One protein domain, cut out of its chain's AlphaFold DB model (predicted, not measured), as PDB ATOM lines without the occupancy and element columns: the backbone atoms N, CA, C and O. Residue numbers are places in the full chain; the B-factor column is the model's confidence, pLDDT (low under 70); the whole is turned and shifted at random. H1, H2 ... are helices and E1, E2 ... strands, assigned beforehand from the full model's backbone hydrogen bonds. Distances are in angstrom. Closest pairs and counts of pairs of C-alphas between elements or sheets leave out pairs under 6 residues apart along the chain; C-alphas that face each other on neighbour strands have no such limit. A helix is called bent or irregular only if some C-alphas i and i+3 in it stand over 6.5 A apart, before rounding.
ATOM      1  N   SER A 107     163.557 203.267 235.168       79.31
ATOM      2  CA  SER A 107     163.281 202.257 234.134       79.31
ATOM      3  C   SER A 107     163.859 202.609 232.753       79.31
ATOM      4  O   SER A 107     164.129 201.714 231.947       79.31
ATOM      5  N   GLN A 108     164.095 203.900 232.490       80.81
ATOM      6  CA  GLN A 108     164.700 204.406 231.255       80.81
ATOM      7  C   GLN A 108     166.222 204.592 231.363       80.81
ATOM      8  O   GLN A 108     166.865 204.953 230.378       80.81
ATOM      9  N   ALA A 109     166.832 204.295 232.519       82.75
ATOM     10  CA  ALA A 109     168.271 204.434 232.781       82.75
ATOM     11  C   ALA A 109     169.140 203.346 232.136       82.75
ATOM     12  O   ALA A 109     170.170 202.977 232.689       82.75
ATOM     13  N   LYS A 110     168.744 202.824 230.975       89.00
ATOM     14  CA  LYS A 110     169.470 201.744 230.307       89.00
ATOM     15  C   LYS A 110     170.630 202.308 229.504       89.00
ATOM     16  O   LYS A 110     170.417 203.094 228.580       89.00
ATOM     17  N   PHE A 111     171.843 201.865 229.803       88.75
ATOM     18  CA  PHE A 111     173.077 202.265 229.134       88.75
ATOM     19  C   PHE A 111     172.983 202.074 227.618       88.75
ATOM     20  O   PHE A 111     173.364 202.956 226.849       88.75
ATOM     21  N   ALA A 112     172.377 200.962 227.187       89.00
ATOM     22  CA  ALA A 112     172.207 200.630 225.778       89.00
ATOM     23  C   ALA A 112     171.416 201.686 224.982       89.00
ATOM     24  O   ALA A 112     171.713 201.918 223.811       89.00
ATOM     25  N   LEU A 113     170.449 202.366 225.612       88.25
ATOM     26  CA  LEU A 113     169.645 203.406 224.955       88.25
ATOM     27  C   LEU A 113     170.452 204.680 224.673       88.25
ATOM     28  O   LEU A 113     170.120 205.424 223.754       88.25
ATOM     29  N   PHE A 114     171.520 204.924 225.438       88.50
ATOM     30  CA  PHE A 114     172.369 206.112 225.308       88.50
ATOM     31  C   PHE A 114     173.610 205.884 224.433       88.50
ATOM     32  O   PHE A 114     174.368 206.820 224.184       88.50
ATOM     33  N   LEU A 115     173.818 204.674 223.910       89.56
ATOM     34  CA  LEU A 115     174.922 204.390 222.989       89.56
ATOM     35  C   LEU A 115     174.843 205.169 221.668       89.56
ATOM     36  O   LEU A 115     175.869 205.728 221.275       89.56
ATOM     37  N   PRO A 116     173.676 205.291 221.001       89.88
ATOM     38  CA  PRO A 116     173.570 206.122 219.801       89.88
ATOM     39  C   PRO A 116     173.934 207.588 220.078       89.88
ATOM     40  O   PRO A 116     174.580 208.242 219.262       89.88
ATOM     41  N   LEU A 117     173.585 208.093 221.269       90.25
ATOM     42  CA  LEU A 117     173.963 209.437 221.703       90.25
ATOM     43  C   LEU A 117     175.487 209.570 221.845       90.25
ATOM     44  O   LEU A 117     176.060 210.571 221.420       90.25
ATOM     45  N   HIS A 118     176.152 208.552 222.392       90.31
ATOM     46  CA  HIS A 118     177.610 208.530 222.471       90.31
ATOM     47  C   HIS A 118     178.264 208.527 221.081       90.31
ATOM     48  O   HIS A 118     179.213 209.272 220.850       90.31
ATOM     49  N   GLN A 119     177.738 207.753 220.131       89.25
ATOM     50  CA  GLN A 119     178.257 207.712 218.758       89.25
ATOM     51  C   GLN A 119     178.122 209.062 218.046       89.25
ATOM     52  O   GLN A 119     179.073 209.517 217.410       89.25
ATOM     53  N   LEU A 120     176.984 209.741 218.217       89.69
ATOM     54  CA  LEU A 120     176.790 211.098 217.705       89.69
ATOM     55  C   LEU A 120     177.828 212.068 218.290       89.69
ATOM     56  O   LEU A 120     178.426 212.863 217.562       89.69
ATOM     57  N   TRP A 121     178.080 211.967 219.595       91.44
ATOM     58  CA  TRP A 121     179.077 212.788 220.277       91.44
ATOM     59  C   TRP A 121     180.509 212.528 219.772       91.44
ATOM     60  O   TRP A 121     181.289 213.471 219.635       91.44
ATOM     61  N   LEU A 122     180.858 211.282 219.430       89.38
ATOM     62  CA  LEU A 122     182.154 210.961 218.815       89.38
ATOM     63  C   LEU A 122     182.312 211.598 217.430       89.38
ATOM     64  O   LEU A 122     183.393 212.106 217.120       89.38
ATOM     65  N   GLY A 123     181.242 211.614 216.633       88.81
ATOM     66  CA  GLY A 123     181.203 212.325 215.356       88.81
ATOM     67  C   GLY A 123     181.440 213.822 215.550       88.81
ATOM     68  O   GLY A 123     182.386 214.379 214.995       88.81
ATOM     69  N   TYR A 124     180.679 214.443 216.450       90.69
ATOM     70  CA  TYR A 124     180.850 215.849 216.826       90.69
ATOM     71  C   TYR A 124     182.287 216.186 217.261       90.69
ATOM     72  O   TYR A 124     182.886 217.147 216.766       90.69
ATOM     73  N   MET A 125     182.877 215.389 218.156       88.69
ATOM     74  CA  MET A 125     184.242 215.626 218.632       88.69
ATOM     75  C   MET A 125     185.288 215.426 217.534       88.69
ATOM     76  O   MET A 125     186.299 216.134 217.521       88.69
ATOM     77  N   SER A 126     185.049 214.508 216.596       88.81
ATOM     78  CA  SER A 126     185.957 214.301 215.469       88.81
ATOM     79  C   SER A 126     186.051 215.524 214.554       88.81
ATOM     80  O   SER A 126     187.158 215.887 214.147       88.81
ATOM     81  N   GLU A 127     184.940 216.230 214.334       88.56
ATOM     82  CA  GLU A 127     184.922 217.490 213.583       88.56
ATOM     83  C   GLU A 127     185.486 218.646 214.403       88.56
ATOM     84  O   GLU A 127     186.356 219.382 213.936       88.56
ATOM     85  N   LEU A 128     185.060 218.783 215.665       88.94
ATOM     86  CA  LEU A 128     185.510 219.872 216.532       88.94
ATOM     87  C   LEU A 128     187.036 219.885 216.686       88.94
ATOM     88  O   LEU A 128     187.662 220.952 216.738       88.94
ATOM     89  N   LEU A 129     187.643 218.701 216.772       86.50
ATOM     90  CA  LEU A 129     189.083 218.543 216.941       86.50
ATOM     91  C   LEU A 129     189.833 218.370 215.617       86.50
ATOM     92  O   LEU A 129     191.063 218.457 215.635       86.50
ATOM     93  N   ASN A 130     189.130 218.223 214.487       86.38
ATOM     94  CA  ASN A 130     189.690 217.872 213.178       86.38
ATOM     95  C   ASN A 130     190.607 216.641 213.288       86.38
ATOM     96  O   ASN A 130     191.830 216.737 213.105       86.38
ATOM     97  N   LEU A 131     190.028 215.510 213.699       85.69
ATOM     98  CA  LEU A 131     190.760 214.253 213.851       85.69
ATOM     99  C   LEU A 131     191.084 213.635 212.480       85.69
ATOM    100  O   LEU A 131     190.255 213.697 211.572       85.69
ATOM    101  N   PRO A 132     192.269 213.022 212.317       84.56
ATOM    102  CA  PRO A 132     192.633 212.362 211.070       84.56
ATOM    103  C   PRO A 132     191.783 211.108 210.845       84.56
ATOM    104  O   PRO A 132     191.389 210.428 211.795       84.56
ATOM    105  N   GLN A 133     191.533 210.782 209.577       84.81
ATOM    106  CA  GLN A 133     190.856 209.540 209.215       84.81
ATOM    107  C   GLN A 133     191.727 208.317 209.558       84.81
ATOM    108  O   GLN A 133     192.960 208.405 209.479       84.81
ATOM    109  N   PRO A 134     191.124 207.169 209.922       80.06
ATOM    110  CA  PRO A 134     191.865 205.929 210.129       80.06
ATOM    111  C   PRO A 134     192.695 205.593 208.880       80.06
ATOM    112  O   PRO A 134     192.166 205.561 207.774       80.06
ATOM    113  N   GLY A 135     194.004 205.384 209.042       76.25
ATOM    114  CA  GLY A 135     194.921 205.080 207.932       76.25
ATOM    115  C   GLY A 135     195.520 206.294 207.202       76.25
ATOM    116  O   GLY A 135     196.406 206.114 206.377       76.25
ATOM    117  N   SER A 136     195.117 207.528 207.535       74.69
ATOM    118  CA  SER A 136     195.627 208.764 206.905       74.69
ATOM    119  C   SER A 136     197.008 209.225 207.417       74.69
ATOM    120  O   SER A 136     197.505 210.259 206.968       74.69
ATOM    121  N   GLY A 137     197.621 208.514 208.368       69.00
ATOM    122  CA  GLY A 137     198.919 208.869 208.950       69.00
ATOM    123  C   GLY A 137     198.998 208.631 210.463       69.00
ATOM    124  O   GLY A 137     198.076 208.052 211.046       69.00
ATOM    125  N   PRO A 138     200.101 209.053 211.116       70.81
ATOM    126  CA  PRO A 138     200.271 208.888 212.553       70.81
ATOM    127  C   PRO A 138     199.184 209.650 213.328       70.81
ATOM    128  O   PRO A 138     198.703 210.692 212.869       70.81
ATOM    129  N   PRO A 139     198.795 209.149 214.512       68.06
ATOM    130  CA  PRO A 139     197.797 209.800 215.340       68.06
ATOM    131  C   PRO A 139     198.234 211.230 215.655       68.06
ATOM    132  O   PRO A 139     199.377 211.481 216.046       68.06
ATOM    133  N   ARG A 140     197.323 212.188 215.476       68.12
ATOM    134  CA  ARG A 140     197.624 213.583 215.784       68.12
ATOM    135  C   ARG A 140     197.837 213.704 217.287       68.12
ATOM    136  O   ARG A 140     196.919 213.455 218.064       68.12
ATOM    137  N   ILE A 141     199.035 214.120 217.693       65.81
ATOM    138  CA  ILE A 141     199.299 214.463 219.089       65.81
ATOM    139  C   ILE A 141     198.398 215.652 219.426       65.81
ATOM    140  O   ILE A 141     198.582 216.759 218.910       65.81
ATOM    141  N   LEU A 142     197.382 215.413 220.255       67.38
ATOM    142  CA  LEU A 142     196.475 216.450 220.728       67.38
ATOM    143  C   LEU A 142     197.238 217.359 221.698       67.38
ATOM    144  O   LEU A 142     197.217 217.163 222.909       67.38
ATOM    145  N   SER A 143     197.956 218.346 221.159       67.25
ATOM    146  CA  SER A 143     198.660 219.340 221.972       67.25
ATOM    147  C   SER A 143     197.652 220.122 222.806       67.25
ATOM    148  O   SER A 143     196.819 220.844 222.247       67.25
ATOM    149  N   GLY A 144     197.751 219.987 224.135       66.06
ATOM    150  CA  GLY A 144     196.819 220.540 225.119       66.06
ATOM    151  C   GLY A 144     196.413 221.986 224.837       66.06
ATOM    152  O   GLY A 144     195.239 222.316 224.945       66.06
ATOM    153  N   LEU A 145     197.342 222.823 224.365       70.31
ATOM    154  CA  LEU A 145     197.119 224.248 224.107       70.31
ATOM    155  C   LEU A 145     196.113 224.533 222.973       70.31
ATOM    156  O   LEU A 145     195.387 225.524 223.031       70.31
ATOM    157  N   ALA A 146     196.030 223.661 221.965       72.56
ATOM    158  CA  ALA A 146     195.102 223.814 220.840       72.56
ATOM    159  C   ALA A 146     193.734 223.156 221.102       72.56
ATOM    160  O   ALA A 146     192.708 223.633 220.611       72.56
ATOM    161  N   VAL A 147     193.711 222.070 221.881       78.31
ATOM    162  CA  VAL A 147     192.492 221.307 222.212       78.31
ATOM    163  C   VAL A 147     191.710 221.946 223.358       78.31
ATOM    164  O   VAL A 147     190.481 222.014 223.281       78.31
ATOM    165  N   HIS A 148     192.395 222.452 224.394       79.12
ATOM    166  CA  HIS A 148     191.744 222.974 225.601       79.12
ATOM    167  C   HIS A 148     190.694 224.047 225.304       79.12
ATOM    168  O   HIS A 148     189.582 223.914 225.801       79.12
ATOM    169  N   PRO A 149     190.966 225.093 224.496       82.88
ATOM    170  CA  PRO A 149     189.992 226.160 224.263       82.88
ATOM    171  C   PRO A 149     188.714 225.682 223.563       82.88
ATOM    172  O   PRO A 149     187.635 226.216 223.824       82.88
ATOM    173  N   ARG A 150     188.828 224.674 222.686       84.69
ATOM    174  CA  ARG A 150     187.690 224.081 221.967       84.69
ATOM    175  C   ARG A 150     186.872 223.198 222.893       84.69
ATOM    176  O   ARG A 150     185.666 223.377 223.006       84.69
ATOM    177  N   LEU A 151     187.552 222.348 223.651       83.75
ATOM    178  CA  LEU A 151     186.958 221.534 224.704       83.75
ATOM    179  C   LEU A 151     186.315 222.396 225.807       83.75
ATOM    180  O   LEU A 151     185.320 222.034 226.433       83.75
ATOM    181  N   VAL A 152     186.850 223.599 226.019       82.56
ATOM    182  CA  VAL A 152     186.311 224.574 226.965       82.56
ATOM    183  C   VAL A 152     184.968 225.180 226.515       82.56
ATOM    184  O   VAL A 152     184.258 225.814 227.295       82.56
ATOM    185  N   LYS A 153     184.580 224.975 225.264       82.75
ATOM    186  CA  LYS A 153     183.297 225.437 224.727       82.75
ATOM    187  C   LYS A 153     182.431 224.291 224.214       82.75
ATOM    188  O   LYS A 153     181.329 224.547 223.747       82.75
ATOM    189  N   ALA A 154     182.946 223.067 224.275       87.06
ATOM    190  CA  ALA A 154     182.290 221.898 223.733       87.06
ATOM    191  C   ALA A 154     181.123 221.436 224.602       87.06
ATOM    192  O   ALA A 154     181.075 221.718 225.802       87.06
ATOM    193  N   ASP A 155     180.224 220.692 223.968       88.50
ATOM    194  CA  ASP A 155     179.141 219.980 224.627       88.50
ATOM    195  C   ASP A 155     179.623 218.600 225.125       88.50
ATOM    196  O   ASP A 155     180.393 217.906 224.447       88.50
ATOM    197  N   PHE A 156     179.194 218.211 226.327       88.25
ATOM    198  CA  PHE A 156     179.557 216.949 226.976       88.25
ATOM    199  C   PHE A 156     178.389 215.968 227.109       88.25
ATOM    200  O   PHE A 156     178.586 214.877 227.653       88.25
ATOM    201  N   HIS A 157     177.199 216.293 226.608       90.19
ATOM    202  CA  HIS A 157     176.087 215.352 226.515       90.19
ATOM    203  C   HIS A 157     176.468 214.195 225.577       90.19
ATOM    204  O   HIS A 157     176.838 214.405 224.426       90.19
ATOM    205  N   GLY A 158     176.422 212.961 226.077       89.62
ATOM    206  CA  GLY A 158     176.883 211.770 225.356       89.62
ATOM    207  C   GLY A 158     178.359 211.419 225.567       89.62
ATOM    208  O   GLY A 158     178.802 210.361 225.116       89.62
ATOM    209  N   SER A 159     179.134 212.241 226.280       91.56
ATOM    210  CA  SER A 159     180.526 211.912 226.610       91.56
ATOM    211  C   SER A 159     180.611 210.807 227.667       91.56
ATOM    212  O   SER A 159     179.777 210.738 228.572       91.56
ATOM    213  N   ILE A 160     181.627 209.944 227.571       91.00
ATOM    214  CA  ILE A 160     181.952 208.991 228.638       91.00
ATOM    215  C   ILE A 160     182.938 209.661 229.588       91.00
ATOM    216  O   ILE A 160     184.059 209.990 229.192       91.00
ATOM    217  N   ILE A 161     182.517 209.835 230.840       89.62
ATOM    218  CA  ILE A 161     183.339 210.420 231.901       89.62
ATOM    219  C   ILE A 161     183.578 209.402 233.005       89.62
ATOM    220  O   ILE A 161     182.698 208.608 233.335       89.62
ATOM    221  N   THR A 162     184.767 209.458 233.591       87.25
ATOM    222  CA  THR A 162     185.165 208.655 234.745       87.25
ATOM    223  C   THR A 162     185.625 209.584 235.859       87.25
ATOM    224  O   THR A 162     186.465 210.455 235.633       87.25
ATOM    225  N   GLY A 163     185.056 209.436 237.055       78.06
ATOM    226  CA  GLY A 163     185.466 210.202 238.232       78.06
ATOM    227  C   GLY A 163     186.857 209.791 238.711       78.06
ATOM    228  O   GLY A 163     187.059 208.634 239.093       78.06
ATOM    229  N   THR A 164     187.797 210.737 238.712       65.25
ATOM    230  CA  THR A 164     189.187 210.538 239.140       65.25
ATOM    231  C   THR A 164     189.560 211.471 240.298       65.25
ATOM    232  O   THR A 164     188.903 212.467 240.605       65.25
ATOM    233  N   SER A 165     190.591 211.081 241.039       57.19
ATOM    234  CA  SER A 165     191.050 211.754 242.258       57.19
ATOM    235  C   SER A 165     191.887 213.003 242.004       57.19
ATOM    236  O   SER A 165     192.541 213.095 240.973       57.19
ATOM    237  N   LEU A 166     192.004 213.870 243.014       47.78
ATOM    238  CA  LEU A 166     192.811 215.097 242.979       47.78
ATOM    239  C   LEU A 166     194.345 214.876 243.091       47.78
ATOM    240  O   LEU A 166     195.076 215.857 243.097       47.78
ATOM    241  N   HIS A 167     194.874 213.648 243.169       44.12
ATOM    242  CA  HIS A 167     196.326 213.424 243.339       44.12
ATOM    243  C   HIS A 167     196.857 212.222 242.550       44.12
ATOM    244  O   HIS A 167     197.288 211.237 243.135       44.12
ATOM    245  N   SER A 168     196.863 212.298 241.220       43.16
ATOM    246  CA  SER A 168     197.611 211.329 240.404       43.16
ATOM    247  C   SER A 168     198.124 211.967 239.113       43.16
ATOM    248  O   SER A 168     197.911 211.451 238.025       43.16
ATOM    249  N   SER A 169     198.792 213.120 239.218       47.47
ATOM    250  CA  SER A 169     199.469 213.736 238.063       47.47
ATOM    251  C   SER A 169     200.915 213.247 237.878       47.47
ATOM    252  O   SER A 169     201.584 213.659 236.935       47.47
ATOM    253  N   ARG A 170     201.425 212.340 238.718       43.72
ATOM    254  CA  ARG A 170     202.691 211.641 238.458       43.72
ATOM    255  C   ARG A 170     202.548 210.196 238.917       43.72
ATOM    256  O   ARG A 170     202.088 209.966 240.024       43.72
ATOM    257  N   ASP A 171     202.913 209.279 238.030       45.28
ATOM    258  CA  ASP A 171     203.089 207.847 238.276       45.28
ATOM    259  C   ASP A 171     201.805 207.018 238.420       45.28
ATOM    260  O   ASP A 171     201.484 206.570 239.508       45.28
ATOM    261  N   TYR A 172     201.098 206.741 237.316       40.47
ATOM    262  CA  TYR A 172     200.388 205.456 237.185       40.47
ATOM    263  C   TYR A 172     200.071 205.097 235.728       40.47
ATOM    264  O   TYR A 172     198.942 205.135 235.241       40.47
ATOM    265  N   VAL A 173     201.121 204.712 235.011       37.62
ATOM    266  CA  VAL A 173     200.999 203.578 234.093       37.62
ATOM    267  C   VAL A 173     201.025 202.337 234.996       37.62
ATOM    268  O   VAL A 173     201.731 202.360 235.997       37.62
ATOM    269  N   LEU A 174     200.281 201.286 234.642       37.19
ATOM    270  CA  LEU A 174     200.165 199.967 235.299       37.19
ATOM    271  C   LEU A 174     198.893 199.752 236.145       37.19
ATOM    272  O   LEU A 174     198.897 199.872 237.354       37.19
ATOM    273  N   ASN A 175     197.849 199.248 235.478       32.62
ATOM    274  CA  ASN A 175     196.836 198.333 236.027       32.62
ATOM    275  C   ASN A 175     195.778 198.903 236.994       32.62
ATOM    276  O   ASN A 175     196.013 199.072 238.179       32.62
ATOM    277  N   ALA A 176     194.566 199.095 236.454       38.41
ATOM    278  CA  ALA A 176     193.248 198.612 236.918       38.41
ATOM    279  C   ALA A 176     192.825 198.607 238.412       38.41
ATOM    280  O   ALA A 176     191.709 198.186 238.701       38.41
ATOM    281  N   SER A 177     193.612 199.091 239.368       38.94
ATOM    282  CA  SER A 177     193.262 199.082 240.791       38.94
ATOM    283  C   SER A 177     193.752 200.355 241.459       38.94
ATOM    284  O   SER A 177     194.660 200.353 242.284       38.94
ATOM    285  N   LEU A 178     193.131 201.467 241.085       37.41
ATOM    286  CA  LEU A 178     193.465 202.771 241.623       37.41
ATOM    287  C   LEU A 178     192.249 203.499 242.156       37.41
ATOM    288  O   LEU A 178     191.683 204.422 241.565       37.41
ATOM    289  N   VAL A 179     191.896 203.050 243.350       40.84
ATOM    290  CA  VAL A 179     191.081 203.754 244.326       40.84
ATOM    291  C   VAL A 179     191.856 204.994 244.772       40.84
ATOM    292  O   VAL A 179     192.511 205.000 245.809       40.84
ATOM    293  N   HIS A 180     191.848 206.050 243.968       40.41
ATOM    294  CA  HIS A 180     192.549 207.271 244.338       40.41
ATOM    295  C   HIS A 180     191.607 208.285 244.961       40.41
ATOM    296  O   HIS A 180     190.529 208.505 244.460       40.41
ATOM    297  N   GLN A 181     191.998 208.938 246.044       46.62
ATOM    298  CA  GLN A 181     191.114 209.676 246.947       46.62
ATOM    299  C   GLN A 181     190.591 211.017 246.369       46.62
ATOM    300  O   GLN A 181     191.353 211.966 246.182       46.62
ATOM    301  N   THR A 182     189.273 211.152 246.143       41.94
ATOM    302  CA  THR A 182     188.604 212.473 246.219       41.94
ATOM    303  C   THR A 182     188.148 212.728 247.659       41.94
ATOM    304  O   THR A 182     187.984 211.781 248.428       41.94
ATOM    305  N   LYS A 183     187.860 213.993 248.019       57.28
ATOM    306  CA  LYS A 183     187.164 214.328 249.285       57.28
ATOM    307  C   LYS A 183     185.858 213.529 249.466       57.28
ATOM    308  O   LYS A 183     185.432 213.299 250.588       57.28
ATOM    309  N   ASN A 184     185.258 213.087 248.361       59.03
ATOM    310  CA  ASN A 184     184.154 212.139 248.273       59.03
ATOM    311  C   ASN A 184     184.639 210.804 247.665       59.03
ATOM    312  O   ASN A 184     184.752 210.665 246.443       59.03
ATOM    313  N   SER A 185     184.895 209.799 248.501       63.38
ATOM    314  CA  SER A 185     185.306 208.457 248.052       63.38
ATOM    315  C   SER A 185     184.266 207.768 247.158       63.38
ATOM    316  O   SER A 185     184.618 206.963 246.303       63.38
ATOM    317  N   SER A 186     182.991 208.137 247.291       69.62
ATOM    318  CA  SER A 186     181.869 207.563 246.538       69.62
ATOM    319  C   SER A 186     181.873 207.869 245.038       69.62
ATOM    320  O   SER A 186     181.170 207.200 244.290       69.62
ATOM    321  N   ILE A 187     182.636 208.875 244.594       73.31
ATOM    322  CA  ILE A 187     182.702 209.320 243.189       73.31
ATOM    323  C   ILE A 187     183.721 208.515 242.376       73.31
ATOM    324  O   ILE A 187     183.688 208.498 241.145       73.31
ATOM    325  N   LEU A 188     184.626 207.837 243.069       73.50
ATOM    326  CA  LEU A 188     185.793 207.209 242.480       73.50
ATOM    327  C   LEU A 188     185.445 205.986 241.663       73.50
ATOM    328  O   LEU A 188     184.685 205.127 242.103       73.50
ATOM    329  N   GLY A 189     186.015 205.921 240.462       75.38
ATOM    330  CA  GLY A 189     185.800 204.801 239.551       75.38
ATOM    331  C   GLY A 189     184.400 204.763 238.937       75.38
ATOM    332  O   GLY A 189     184.130 203.894 238.112       75.38
ATOM    333  N   MET A 190     183.512 205.710 239.270       86.25
ATOM    334  CA  MET A 190     182.232 205.824 238.583       86.25
ATOM    335  C   MET A 190     182.475 206.285 237.149       86.25
ATOM    336  O   MET A 190     182.946 207.401 236.922       86.25
ATOM    337  N   SER A 191     182.139 205.415 236.200       89.12
ATOM    338  CA  SER A 191     182.251 205.657 234.765       89.12
ATOM    339  C   SER A 191     180.889 205.525 234.096       89.12
ATOM    340  O   SER A 191     180.111 204.624 234.427       89.12
ATOM    341  N   GLY A 192     180.577 206.423 233.166       91.19
ATOM    342  CA  GLY A 192     179.293 206.394 232.477       91.19
ATOM    343  C   GLY A 192     179.119 207.474 231.420       91.19
ATOM    344  O   GLY A 192     179.923 208.402 231.319       91.19
ATOM    345  N   ILE A 193     178.042 207.344 230.646       92.69
ATOM    346  CA  ILE A 193     177.645 208.324 229.629       92.69
ATOM    347  C   ILE A 193     176.918 209.479 230.318       92.69
ATOM    348  O   ILE A 193     175.962 209.259 231.064       92.69
ATOM    349  N   VAL A 194     177.345 210.713 230.059       92.12
ATOM    350  CA  VAL A 194     176.680 211.928 230.545       92.12
ATOM    351  C   VAL A 194     175.367 212.124 229.799       92.12
ATOM    352  O   VAL A 194     175.364 212.368 228.598       92.12
ATOM    353  N   ILE A 195     174.241 212.087 230.513       90.69
ATOM    354  CA  ILE A 195     172.943 212.469 229.937       90.69
ATOM    355  C   ILE A 195     172.761 213.976 230.054       90.69
ATOM    356  O   ILE A 195     172.357 214.654 229.116       90.69
ATOM    357  N   HIS A 196     173.031 214.506 231.245       88.00
ATOM    358  CA  HIS A 196     172.659 215.867 231.580       88.00
ATOM    359  C   HIS A 196     173.757 216.551 232.379       88.00
ATOM    360  O   HIS A 196     174.242 216.038 233.387       88.00
ATOM    361  N   GLU A 197     174.107 217.745 231.934       86.62
ATOM    362  CA  GLU A 197     175.067 218.634 232.555       86.62
ATOM    363  C   GLU A 197     174.308 219.811 233.173       86.62
ATOM    364  O   GLU A 197     173.532 220.488 232.502       86.62
ATOM    365  N   THR A 198     174.545 220.068 234.458       84.94
ATOM    366  CA  THR A 198     174.097 221.288 235.141       84.94
ATOM    367  C   THR A 198     175.303 222.114 235.582       84.94
ATOM    368  O   THR A 198     176.448 221.668 235.488       84.94
ATOM    369  N   GLU A 199     175.054 223.303 236.132       83.50
ATOM    370  CA  GLU A 199     176.092 224.140 236.744       83.50
ATOM    371  C   GLU A 199     176.899 223.364 237.804       83.50
ATOM    372  O   GLU A 199     178.118 223.421 237.853       83.50
ATOM    373  N   GLY A 200     176.233 222.580 238.653       83.62
ATOM    374  CA  GLY A 200     176.889 221.926 239.787       83.62
ATOM    375  C   GLY A 200     177.239 220.456 239.584       83.62
ATOM    376  O   GLY A 200     178.045 219.925 240.350       83.62
ATOM    377  N   THR A 201     176.617 219.770 238.621       87.62
ATOM    378  CA  THR A 201     176.626 218.300 238.576       87.62
ATOM    379  C   THR A 201     176.578 217.738 237.159       87.62
ATOM    380  O   THR A 201     175.923 218.307 236.289       87.62
ATOM    381  N   PHE A 202     177.150 216.555 236.966       89.25
ATOM    382  CA  PHE A 202     176.877 215.685 235.825       89.25
ATOM    383  C   PHE A 202     175.942 214.553 236.246       89.25
ATOM    384  O   PHE A 202     176.181 213.896 237.256       89.25
ATOM    385  N   LYS A 203     174.883 214.298 235.480       90.25
ATOM    386  CA  LYS A 203     174.077 213.080 235.605       90.25
ATOM    387  C   LYS A 203     174.575 212.070 234.576       90.25
ATOM    388  O   LYS A 203     174.536 212.364 233.380       90.25
ATOM    389  N   ILE A 204     175.026 210.909 235.039       91.69
ATOM    390  CA  ILE A 204     175.588 209.846 234.201       91.69
ATOM    391  C   ILE A 204     174.774 208.555 234.298       91.69
ATOM    392  O   ILE A 204     174.216 208.259 235.356       91.69
ATOM    393  N   VAL A 205     174.763 207.767 233.224       92.25
ATOM    394  CA  VAL A 205     174.316 206.364 233.237       92.25
ATOM    395  C   VAL A 205     175.533 205.464 233.241       92.25
ATOM    396  O   VAL A 205     176.378 205.535 232.349       92.25
ATOM    397  N   THR A 206     175.613 204.635 234.269       91.25
ATOM    398  CA  THR A 206     176.647 203.606 234.408       91.25
ATOM    399  C   THR A 206     176.325 202.388 233.546       91.25
ATOM    400  O   THR A 206     175.183 202.202 233.136       91.25
ATOM    401  N   LYS A 207     177.322 201.531 233.298       88.44
ATOM    402  CA  LYS A 207     177.116 200.251 232.592       88.44
ATOM    403  C   LYS A 207     176.150 199.308 233.325       88.44
ATOM    404  O   LYS A 207     175.556 198.454 232.687       88.44
ATOM    405  N   ASP A 208     175.954 199.512 234.628       89.31
ATOM    406  CA  ASP A 208     175.007 198.765 235.468       89.31
ATOM    407  C   ASP A 208     173.558 199.287 235.364       89.31
ATOM    408  O   ASP A 208     172.760 199.058 236.275       89.31
ATOM    409  N   ASP A 209     173.234 200.070 234.327       89.62
ATOM    410  CA  ASP A 209     171.923 200.697 234.106       89.62
ATOM    411  C   ASP A 209     171.431 201.562 235.285       89.62
ATOM    412  O   ASP A 209     170.237 201.686 235.569       89.62
ATOM    413  N   LYS A 210     172.371 202.181 236.012       89.19
ATOM    414  CA  LYS A 210     172.073 203.073 237.144       89.19
ATOM    415  C   LYS A 210     172.411 204.514 236.811       89.19
ATOM    416  O   LYS A 210     173.525 204.814 236.372       89.19
ATOM    417  N   LEU A 211     171.478 205.409 237.138       89.62
ATOM    418  CA  LEU A 211     171.698 206.850 237.123       89.62
ATOM    419  C   LEU A 211     172.518 207.273 238.351       89.62
ATOM    420  O   LEU A 211     172.146 206.990 239.494       89.62
ATOM    421  N   LYS A 212     173.621 207.982 238.125       88.81
ATOM    422  CA  LYS A 212     174.469 208.557 239.177       88.81
ATOM    423  C   LYS A 212     174.658 210.049 238.942       88.81
ATOM    424  O   LYS A 212     174.644 210.521 237.809       88.81
ATOM    425  N   ILE A 213     174.826 210.797 240.027       89.00
ATOM    426  CA  ILE A 213     175.043 212.245 239.988       89.00
ATOM    427  C   ILE A 213     176.451 212.527 240.504       89.00
ATOM    428  O   ILE A 213     176.773 212.190 241.641       89.00
ATOM    429  N   LEU A 214     177.279 213.148 239.668       87.94
ATOM    430  CA  LEU A 214     178.655 213.516 239.974       87.94
ATOM    431  C   LEU A 214     178.745 215.028 240.235       87.94
ATOM    432  O   LEU A 214     178.490 215.810 239.317       87.94
ATOM    433  N   PRO A 215     179.083 215.484 241.451       88.31
ATOM    434  CA  PRO A 215     179.298 216.903 241.726       88.31
ATOM    435  C   PRO A 215     180.594 217.409 241.082       88.31
ATOM    436  O   PRO A 215     181.646 216.801 241.232       88.31
ATOM    437  N   LYS A 216     180.544 218.564 240.413       86.00
ATOM    438  CA  LYS A 216     181.714 219.162 239.744       86.00
ATOM    439  C   LYS A 216     182.724 219.778 240.716       86.00
ATOM    440  O   LYS A 216     183.918 219.825 240.433       86.00
ATOM    441  N   ARG A 217     182.260 220.262 241.873       83.19
ATOM    442  CA  ARG A 217     183.122 220.922 242.866       83.19
ATOM    443  C   ARG A 217     184.155 219.946 243.425       83.19
ATOM    444  O   ARG A 217     183.805 218.843 243.836       83.19
ATOM    445  N   ASN A 218     185.406 220.392 243.488       79.44
ATOM    446  CA  ASN A 218     186.554 219.661 244.033       79.44
ATOM    447  C   ASN A 218     186.728 218.249 243.449       79.44
ATOM    448  O   ASN A 218     187.214 217.358 244.142       79.44
ATOM    449  N   SER A 219     186.313 218.057 242.197       80.81
ATOM    450  CA  SER A 219     186.373 216.773 241.501       80.81
ATOM    451  C   SER A 219     187.161 216.922 240.203       80.81
ATOM    452  O   SER A 219     187.076 217.960 239.537       80.81
ATOM    453  N   ILE A 220     187.931 215.890 239.860       83.31
ATOM    454  CA  ILE A 220     188.552 215.739 238.545       83.31
ATOM    455  C   ILE A 220     187.776 214.650 237.804       83.31
ATOM    456  O   ILE A 220     187.359 213.650 238.389       83.31
ATOM    457  N   PHE A 221     187.535 214.870 236.520       85.88
ATOM    458  CA  PHE A 221     186.944 213.871 235.644       85.88
ATOM    459  C   PHE A 221     187.906 213.573 234.518       85.88
ATOM    460  O   PHE A 221     188.501 214.482 233.954       85.88
ATOM    461  N   THR A 222     188.013 212.315 234.145       86.69
ATOM    462  CA  THR A 222     188.759 211.905 232.966       86.69
ATOM    463  C   THR A 222     187.759 211.456 231.921       86.69
ATOM    464  O   THR A 222     186.905 210.615 232.204       86.69
ATOM    465  N   PHE A 223     187.836 212.020 230.722       86.25
ATOM    466  CA  PHE A 223     186.975 211.610 229.618       86.25
ATOM    467  C   PHE A 223     187.815 211.064 228.467       86.25
ATOM    468  O   PHE A 223     188.956 211.481 228.258       86.25
ATOM    469  N   ALA A 224     187.249 210.090 227.760       85.25
ATOM    470  CA  ALA A 224     187.914 209.390 226.672       85.25
ATOM    471  C   ALA A 224     187.504 209.990 225.322       85.25
ATOM    472  O   ALA A 224     186.317 210.139 225.026       85.25
ATOM    473  N   LEU A 225     188.500 210.324 224.506       86.56
ATOM    474  CA  LEU A 225     188.348 210.815 223.143       86.56
ATOM    475  C   LEU A 225     188.926 209.816 222.148       86.56
ATOM    476  O   LEU A 225     189.973 209.232 222.419       86.56
ATOM    477  N   PRO A 226     188.310 209.649 220.973       86.44
ATOM    478  CA  PRO A 226     188.883 208.811 219.937       86.44
ATOM    479  C   PRO A 226     190.153 209.469 219.380       86.44
ATOM    480  O   PRO A 226     190.242 210.693 219.273       86.44
ATOM    481  N   VAL A 227     191.149 208.656 219.031       85.81
ATOM    482  CA  VAL A 227     192.396 209.147 218.412       85.81
ATOM    483  C   VAL A 227     192.204 209.456 216.922       85.81
ATOM    484  O   VAL A 227     192.832 210.365 216.378       85.81
ATOM    485  N   PHE A 228     191.311 208.712 216.271       84.88
ATOM    486  CA  PHE A 228     190.968 208.856 214.859       84.88
ATOM    487  C   PHE A 228     189.525 209.325 214.698       84.88
ATOM    488  O   PHE A 228     188.701 209.170 215.602       84.88
ATOM    489  N   SER A 229     189.216 209.891 213.535       84.81
ATOM    490  CA  SER A 229     187.845 210.240 213.185       84.81
ATOM    491  C   SER A 229     186.958 208.995 213.175       84.81
ATOM    492  O   SER A 229     187.353 207.935 212.689       84.81
ATOM    493  N   THR A 230     185.754 209.133 213.730       82.69
ATOM    494  CA  THR A 230     184.716 208.089 213.695       82.69
ATOM    495  C   THR A 230     183.749 208.282 212.527       82.69
ATOM    496  O   THR A 230     182.899 207.428 212.284       82.69
ATOM    497  N   LEU A 231     183.890 209.387 211.788       81.94
ATOM    498  CA  LEU A 231     183.057 209.718 210.641       81.94
ATOM    499  C   LEU A 231     183.590 209.069 209.362       81.94
ATOM    500  O   LEU A 231     184.805 209.039 209.156       81.94
ATOM    501  N   PRO A 232     182.705 208.609 208.460       77.94
ATOM    502  CA  PRO A 232     183.123 208.067 207.173       77.94
ATOM    503  C   PRO A 232     183.902 209.117 206.370       77.94
ATOM    504  O   PRO A 232     183.619 210.310 206.451       77.94
ATOM    505  N   ALA A 233     184.852 208.675 205.543       69.75
ATOM    506  CA  ALA A 233     185.688 209.561 204.722       69.75
ATOM    507  C   ALA A 233     184.888 210.455 203.750       69.75
ATOM    508  O   ALA A 233     185.387 211.483 203.309       69.75
ATOM    509  N   SER A 234     183.639 210.085 203.452       70.44
ATOM    510  CA  SER A 234     182.707 210.872 202.638       70.44
ATOM    511  C   SER A 234     182.042 212.035 203.396       70.44
ATOM    512  O   SER A 234     181.306 212.805 202.777       70.44
ATOM    513  N   HIS A 235     182.230 212.155 204.715       71.62
ATOM    514  CA  HIS A 235     181.595 213.208 205.505       71.62
ATOM    515  C   HIS A 235     182.253 214.566 205.237       71.62
ATOM    516  O   HIS A 235     183.471 214.709 205.326       71.62
ATOM    517  N   THR A 236     181.436 215.573 204.939       70.12
ATOM    518  CA  THR A 236     181.875 216.968 204.810       70.12
ATOM    519  C   THR A 236     181.298 217.775 205.967       70.12
ATOM    520  O   THR A 236     180.212 217.467 206.437       70.12
ATOM    521  N   ALA A 237     181.987 218.831 206.414       66.31
ATOM    522  CA  ALA A 237     181.606 219.605 207.608       66.31
ATOM    523  C   ALA A 237     180.208 220.269 207.547       66.31
ATOM    524  O   ALA A 237     179.716 220.762 208.556       66.31
ATOM    525  N   ASN A 238     179.579 220.311 206.366       70.19
ATOM    526  CA  ASN A 238     178.229 220.847 206.163       70.19
ATOM    527  C   ASN A 238     177.159 219.747 206.046       70.19
ATOM    528  O   ASN A 238     175.971 220.062 205.948       70.19
ATOM    529  N   ALA A 239     177.557 218.474 206.007       74.88
ATOM    530  CA  ALA A 239     176.632 217.354 205.994       74.88
ATOM    531  C   ALA A 239     176.119 217.084 207.421       74.88
ATOM    532  O   ALA A 239     176.870 217.247 208.384       74.88
ATOM    533  N   PRO A 240     174.848 216.679 207.590       74.81
ATOM    534  CA  PRO A 240     174.358 216.224 208.882       74.81
ATOM    535  C   PRO A 240     175.178 215.028 209.367       74.81
ATOM    536  O   PRO A 240     175.425 214.104 208.587       74.81
ATOM    537  N   LEU A 241     175.533 215.021 210.657       76.12
ATOM    538  CA  LEU A 241     176.208 213.879 211.269       76.12
ATOM    539  C   LEU A 241     175.397 212.600 210.994       76.12
ATOM    540  O   LEU A 241     174.172 212.617 211.172       76.12
ATOM    541  N   PRO A 242     176.045 211.493 210.581       70.00
ATOM    542  CA  PRO A 242     175.346 210.251 210.304       70.00
ATOM    543  C   PRO A 242     174.591 209.810 211.554       70.00
ATOM    544  O   PRO A 242     175.187 209.624 212.618       70.00
ATOM    545  N   LEU A 243     173.273 209.650 211.435       67.62
ATOM    546  CA  LEU A 243     172.497 209.040 212.503       67.62
ATOM    547  C   LEU A 243     172.946 207.580 212.645       67.62
ATOM    548  O   LEU A 243     173.065 206.884 211.631       67.62
ATOM    549  N   PRO A 244     173.195 207.095 213.871       62.56
ATOM    550  CA  PRO A 244     173.512 205.695 214.076       62.56
ATOM    551  C   PRO A 244     172.373 204.815 213.562       62.56
ATOM    552  O   PRO A 244     171.214 205.006 213.936       62.56
ATOM    553  N   ILE A 245     172.700 203.859 212.694       56.81
ATOM    554  CA  ILE A 245     171.732 202.892 212.170       56.81
ATOM    555  C   ILE A 245     171.228 202.044 213.354       56.81
ATOM    556  O   ILE A 245     172.049 201.547 214.132       56.81
ATOM    557  N   PRO A 246     169.906 201.868 213.533       49.59
ATOM    558  CA  PRO A 246     169.390 201.045 214.607       49.59
ATOM    559  C   PRO A 246     169.548 199.560 214.256       49.59
ATOM    560  O   PRO A 246     169.132 199.131 213.187       49.59
ATOM    561  N   GLN A 247     170.043 198.797 215.236       44.03
ATOM    562  CA  GLN A 247     170.027 197.328 215.346       44.03
ATOM    563  C   GLN A 247     171.208 196.576 214.699       44.03
ATOM    564  O   GLN A 247     171.328 196.454 213.488       44.03
ATOM    565  N   GLY A 248     172.050 195.982 215.556       45.34
ATOM    566  CA  GLY A 248     172.885 194.824 215.206       45.34
ATOM    567  C   GLY A 248     174.399 195.029 215.252       45.34
ATOM    568  O   GLY A 248     175.126 194.074 215.510       45.34
ATOM    569  N   THR A 249     174.911 196.248 215.085       48.97
ATOM    570  CA  THR A 249     176.351 196.494 215.254       48.97
ATOM    571  C   THR A 249     176.677 196.596 216.736       48.97
ATOM    572  O   THR A 249     176.157 197.485 217.412       48.97
ATOM    573  N   HIS A 250     177.514 195.678 217.230       51.12
ATOM    574  CA  HIS A 250     178.040 195.653 218.594       51.12
ATOM    575  C   HIS A 250     178.229 197.068 219.149       51.12
ATOM    576  O   HIS A 250     178.914 197.890 218.543       51.12
ATOM    577  N   ALA A 251     177.573 197.324 220.279       58.06
ATOM    578  CA  ALA A 251     177.596 198.536 221.082       58.06
ATOM    579  C   ALA A 251     179.024 199.052 221.343       58.06
ATOM    580  O   ALA A 251     179.587 198.809 222.407       58.06
ATOM    581  N   ARG A 252     179.631 199.732 220.367       75.12
ATOM    582  CA  ARG A 252     181.029 200.148 220.449       75.12
ATOM    583  C   ARG A 252     181.120 201.490 221.153       75.12
ATOM    584  O   ARG A 252     180.591 202.497 220.679       75.12
ATOM    585  N   THR A 253     181.796 201.494 222.286       82.38
ATOM    586  CA  THR A 253     182.167 202.696 223.025       82.38
ATOM    587  C   THR A 253     183.553 203.167 222.600       82.38
ATOM    588  O   THR A 253     184.345 202.406 222.043       82.38
ATOM    589  N   VAL A 254     183.890 204.423 222.900       83.31
ATOM    590  CA  VAL A 254     185.253 204.949 222.693       83.31
ATOM    591  C   VAL A 254     186.329 204.128 223.416       83.31
ATOM    592  O   VAL A 254     187.472 204.089 222.974       83.31
ATOM    593  N   LEU A 255     185.958 203.436 224.498       83.38
ATOM    594  CA  LEU A 255     186.865 202.601 225.284       83.38
ATOM    595  C   LEU A 255     187.271 201.310 224.551       83.38
ATOM    596  O   LEU A 255     188.320 200.755 224.859       83.38
ATOM    597  N   ASP A 256     186.495 200.870 223.555       82.69
ATOM    598  CA  ASP A 256     186.741 199.645 222.773       82.69
ATOM    599  C   ASP A 256     187.678 199.885 221.570       82.69
ATOM    600  O   ASP A 256     187.769 199.084 220.629       82.69
ATOM    601  N   GLY A 257     188.330 201.045 221.533       79.69
ATOM    602  CA  GLY A 257     189.240 201.452 220.475       79.69
ATOM    603  C   GLY A 257     190.397 202.299 221.002       79.69
ATOM    604  O   GLY A 257     190.450 202.622 222.193       79.69
ATOM    605  N   PRO A 258     191.338 202.667 220.117       81.75
ATOM    606  CA  PRO A 258     192.427 203.565 220.470       81.75
ATOM    607  C   PRO A 258     191.854 204.933 220.854       81.75
ATOM    608  O   PRO A 258     191.296 205.656 220.020       81.75
ATOM    609  N   HIS A 259     191.997 205.280 222.128       85.06
ATOM    610  CA  HIS A 259     191.480 206.512 222.702       85.06
ATOM    611  C   HIS A 259     192.553 207.234 223.514       85.06
ATOM    612  O   HIS A 259     193.504 206.634 224.013       85.06
ATOM    613  N   VAL A 260     192.382 208.543 223.638       84.94
ATOM    614  CA  VAL A 260     193.181 209.422 224.483       84.94
ATOM    615  C   VAL A 260     192.308 209.941 225.609       84.94
ATOM    616  O   VAL A 260     191.155 210.320 225.407       84.94
ATOM    617  N   THR A 261     192.852 209.947 226.813       83.94
ATOM    618  CA  THR A 261     192.166 210.456 227.993       83.94
ATOM    619  C   THR A 261     192.607 211.879 228.280       83.94
ATOM    620  O   THR A 261     193.805 212.161 228.309       83.94
ATOM    621  N   ILE A 262     191.651 212.770 228.525       83.25
ATOM    622  CA  ILE A 262     191.930 214.145 228.948       83.25
ATOM    623  C   ILE A 262     191.313 214.371 230.324       83.25
ATOM    624  O   ILE A 262     190.173 213.981 230.587       83.25
ATOM    625  N   GLU A 263     192.083 215.007 231.203       84.56
ATOM    626  CA  GLU A 263     191.643 215.382 232.542       84.56
ATOM    627  C   GLU A 263     190.891 216.713 232.536       84.56
ATOM    628  O   GLU A 263     191.270 217.692 231.889       84.56
ATOM    629  N   LEU A 264     189.813 216.744 233.305       80.81
ATOM    630  CA  LEU A 264     188.874 217.838 233.412       80.81
ATOM    631  C   LEU A 264     188.745 218.258 234.872       80.81
ATOM    632  O   LEU A 264     188.209 217.528 235.704       80.81
ATOM    633  N   TYR A 265     189.169 219.476 235.184       83.75
ATOM    634  CA  TYR A 265     188.986 220.041 236.517       83.75
ATOM    635  C   TYR A 265     187.561 220.576 236.659       83.75
ATOM    636  O   TYR A 265     187.220 221.619 236.092       83.75
ATOM    637  N   GLY A 266     186.727 219.896 237.447       79.19
ATOM    638  CA  GLY A 266     185.308 220.224 237.584       79.19
ATOM    639  C   GLY A 266     185.046 221.651 238.083       79.19
ATOM    640  O   GLY A 266     184.090 222.287 237.642       79.19
ATOM    641  N   ASN A 267     185.956 222.226 238.882       82.12
ATOM    642  CA  ASN A 267     185.880 223.627 239.320       82.12
ATOM    643  C   ASN A 267     185.852 224.625 238.146       82.12
ATOM    644  O   ASN A 267     185.180 225.651 238.231       82.12
ATOM    645  N   GLN A 268     186.527 224.318 237.035       77.56
ATOM    646  CA  GLN A 268     186.555 225.170 235.837       77.56
ATOM    647  C   GLN A 268     185.274 225.048 234.988       77.56
ATOM    648  O   GLN A 268     185.075 225.794 234.025       77.56
ATOM    649  N   PHE A 269     184.406 224.094 235.329       74.81
ATOM    650  CA  PHE A 269     183.221 223.703 234.568       74.81
ATOM    651  C   PHE A 269     181.909 224.002 235.286       74.81
ATOM    652  O   PHE A 269     180.842 223.718 234.738       74.81
TER     653      PHE A 269
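Overview. This is residues 107 to 269 of the 390 residues of an uncharacterized protein of Mycena chlorophos (UniProt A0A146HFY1). A strongly twisted sheet of six strands has the one long helix, H1, packed across it, reaching from E3 and E2 to E5. Two small helices, H2 and H3, only graze the sheet; long loops add much of the rest, and residues 170 to 176 stick out. The 163 printed residues run H1 H2 E1 E2 E3 E4 E5 E6 H3; the antiparallel sheet runs E4 E3 E2 E1 E5 E6. The class is mixed, with under half of the residues in named elements; the whole is compact, radius of gyration of the C-alphas 16.0 A, spans 47 by 40 by 32 A.

Arrangement. Begin at H1, residues 111 to 129, with a kink of 29 degrees near residue 118; it is irregular, C-alphas 113 and 116 being 7.0 A apart. H2, residues 144 to 151, is only just irregular, C-alphas 146 and 149 being 6.6 A apart; residues 128 to 129 of H1 only just touch it, with 3 pairs of C-alphas within 8 A, the closest Leu 129 and Val 147 at 6.9 A. Then look at the meander E1, 160 to 164, E2, 191 to 197, E3, 201 to 206, and E4, 211 to 215, each strand the antiparallel neighbour of the one before: N 161 and O 192 are 3.0 A apart, N 195 and O 203 2.9 A, N 204 and O 212 2.8 A. H1 is on the sheet; its closest C-alphas to E2 are His 118 and Ile 193, 7.2 A. E5, 220 to 226, pairs with E1, N 162 to O 222 at 2.8 A, and with E6, 259 to 265, N 264 to O 221 at 2.7 A. O i to N i+4 pairs are within hydrogen-bond range in 13 of 15 for H1 and 2 of 4 for H2; H3, 266 to 269, is too short for one.

Along the chain. Find C-alpha 111 at (173.077, 202.265, 229.134); H1 runs 25.9 A from there. E5 spans 19.9 A and E6 19.5 A. H3 ends at C-alpha 269, (183.221, 223.703, 234.568).

Size, cuts and confidence. The C-alphas of Lys 183 and Ser 234, the two farthest apart, are 47.0 A apart. The printed part has no cut. The links H1 to H2, E1 to E2 and E5 to E6 are long. Mean pLDDT of the printed part is 76.3; 41 residues are under 70, among them 164 to 186.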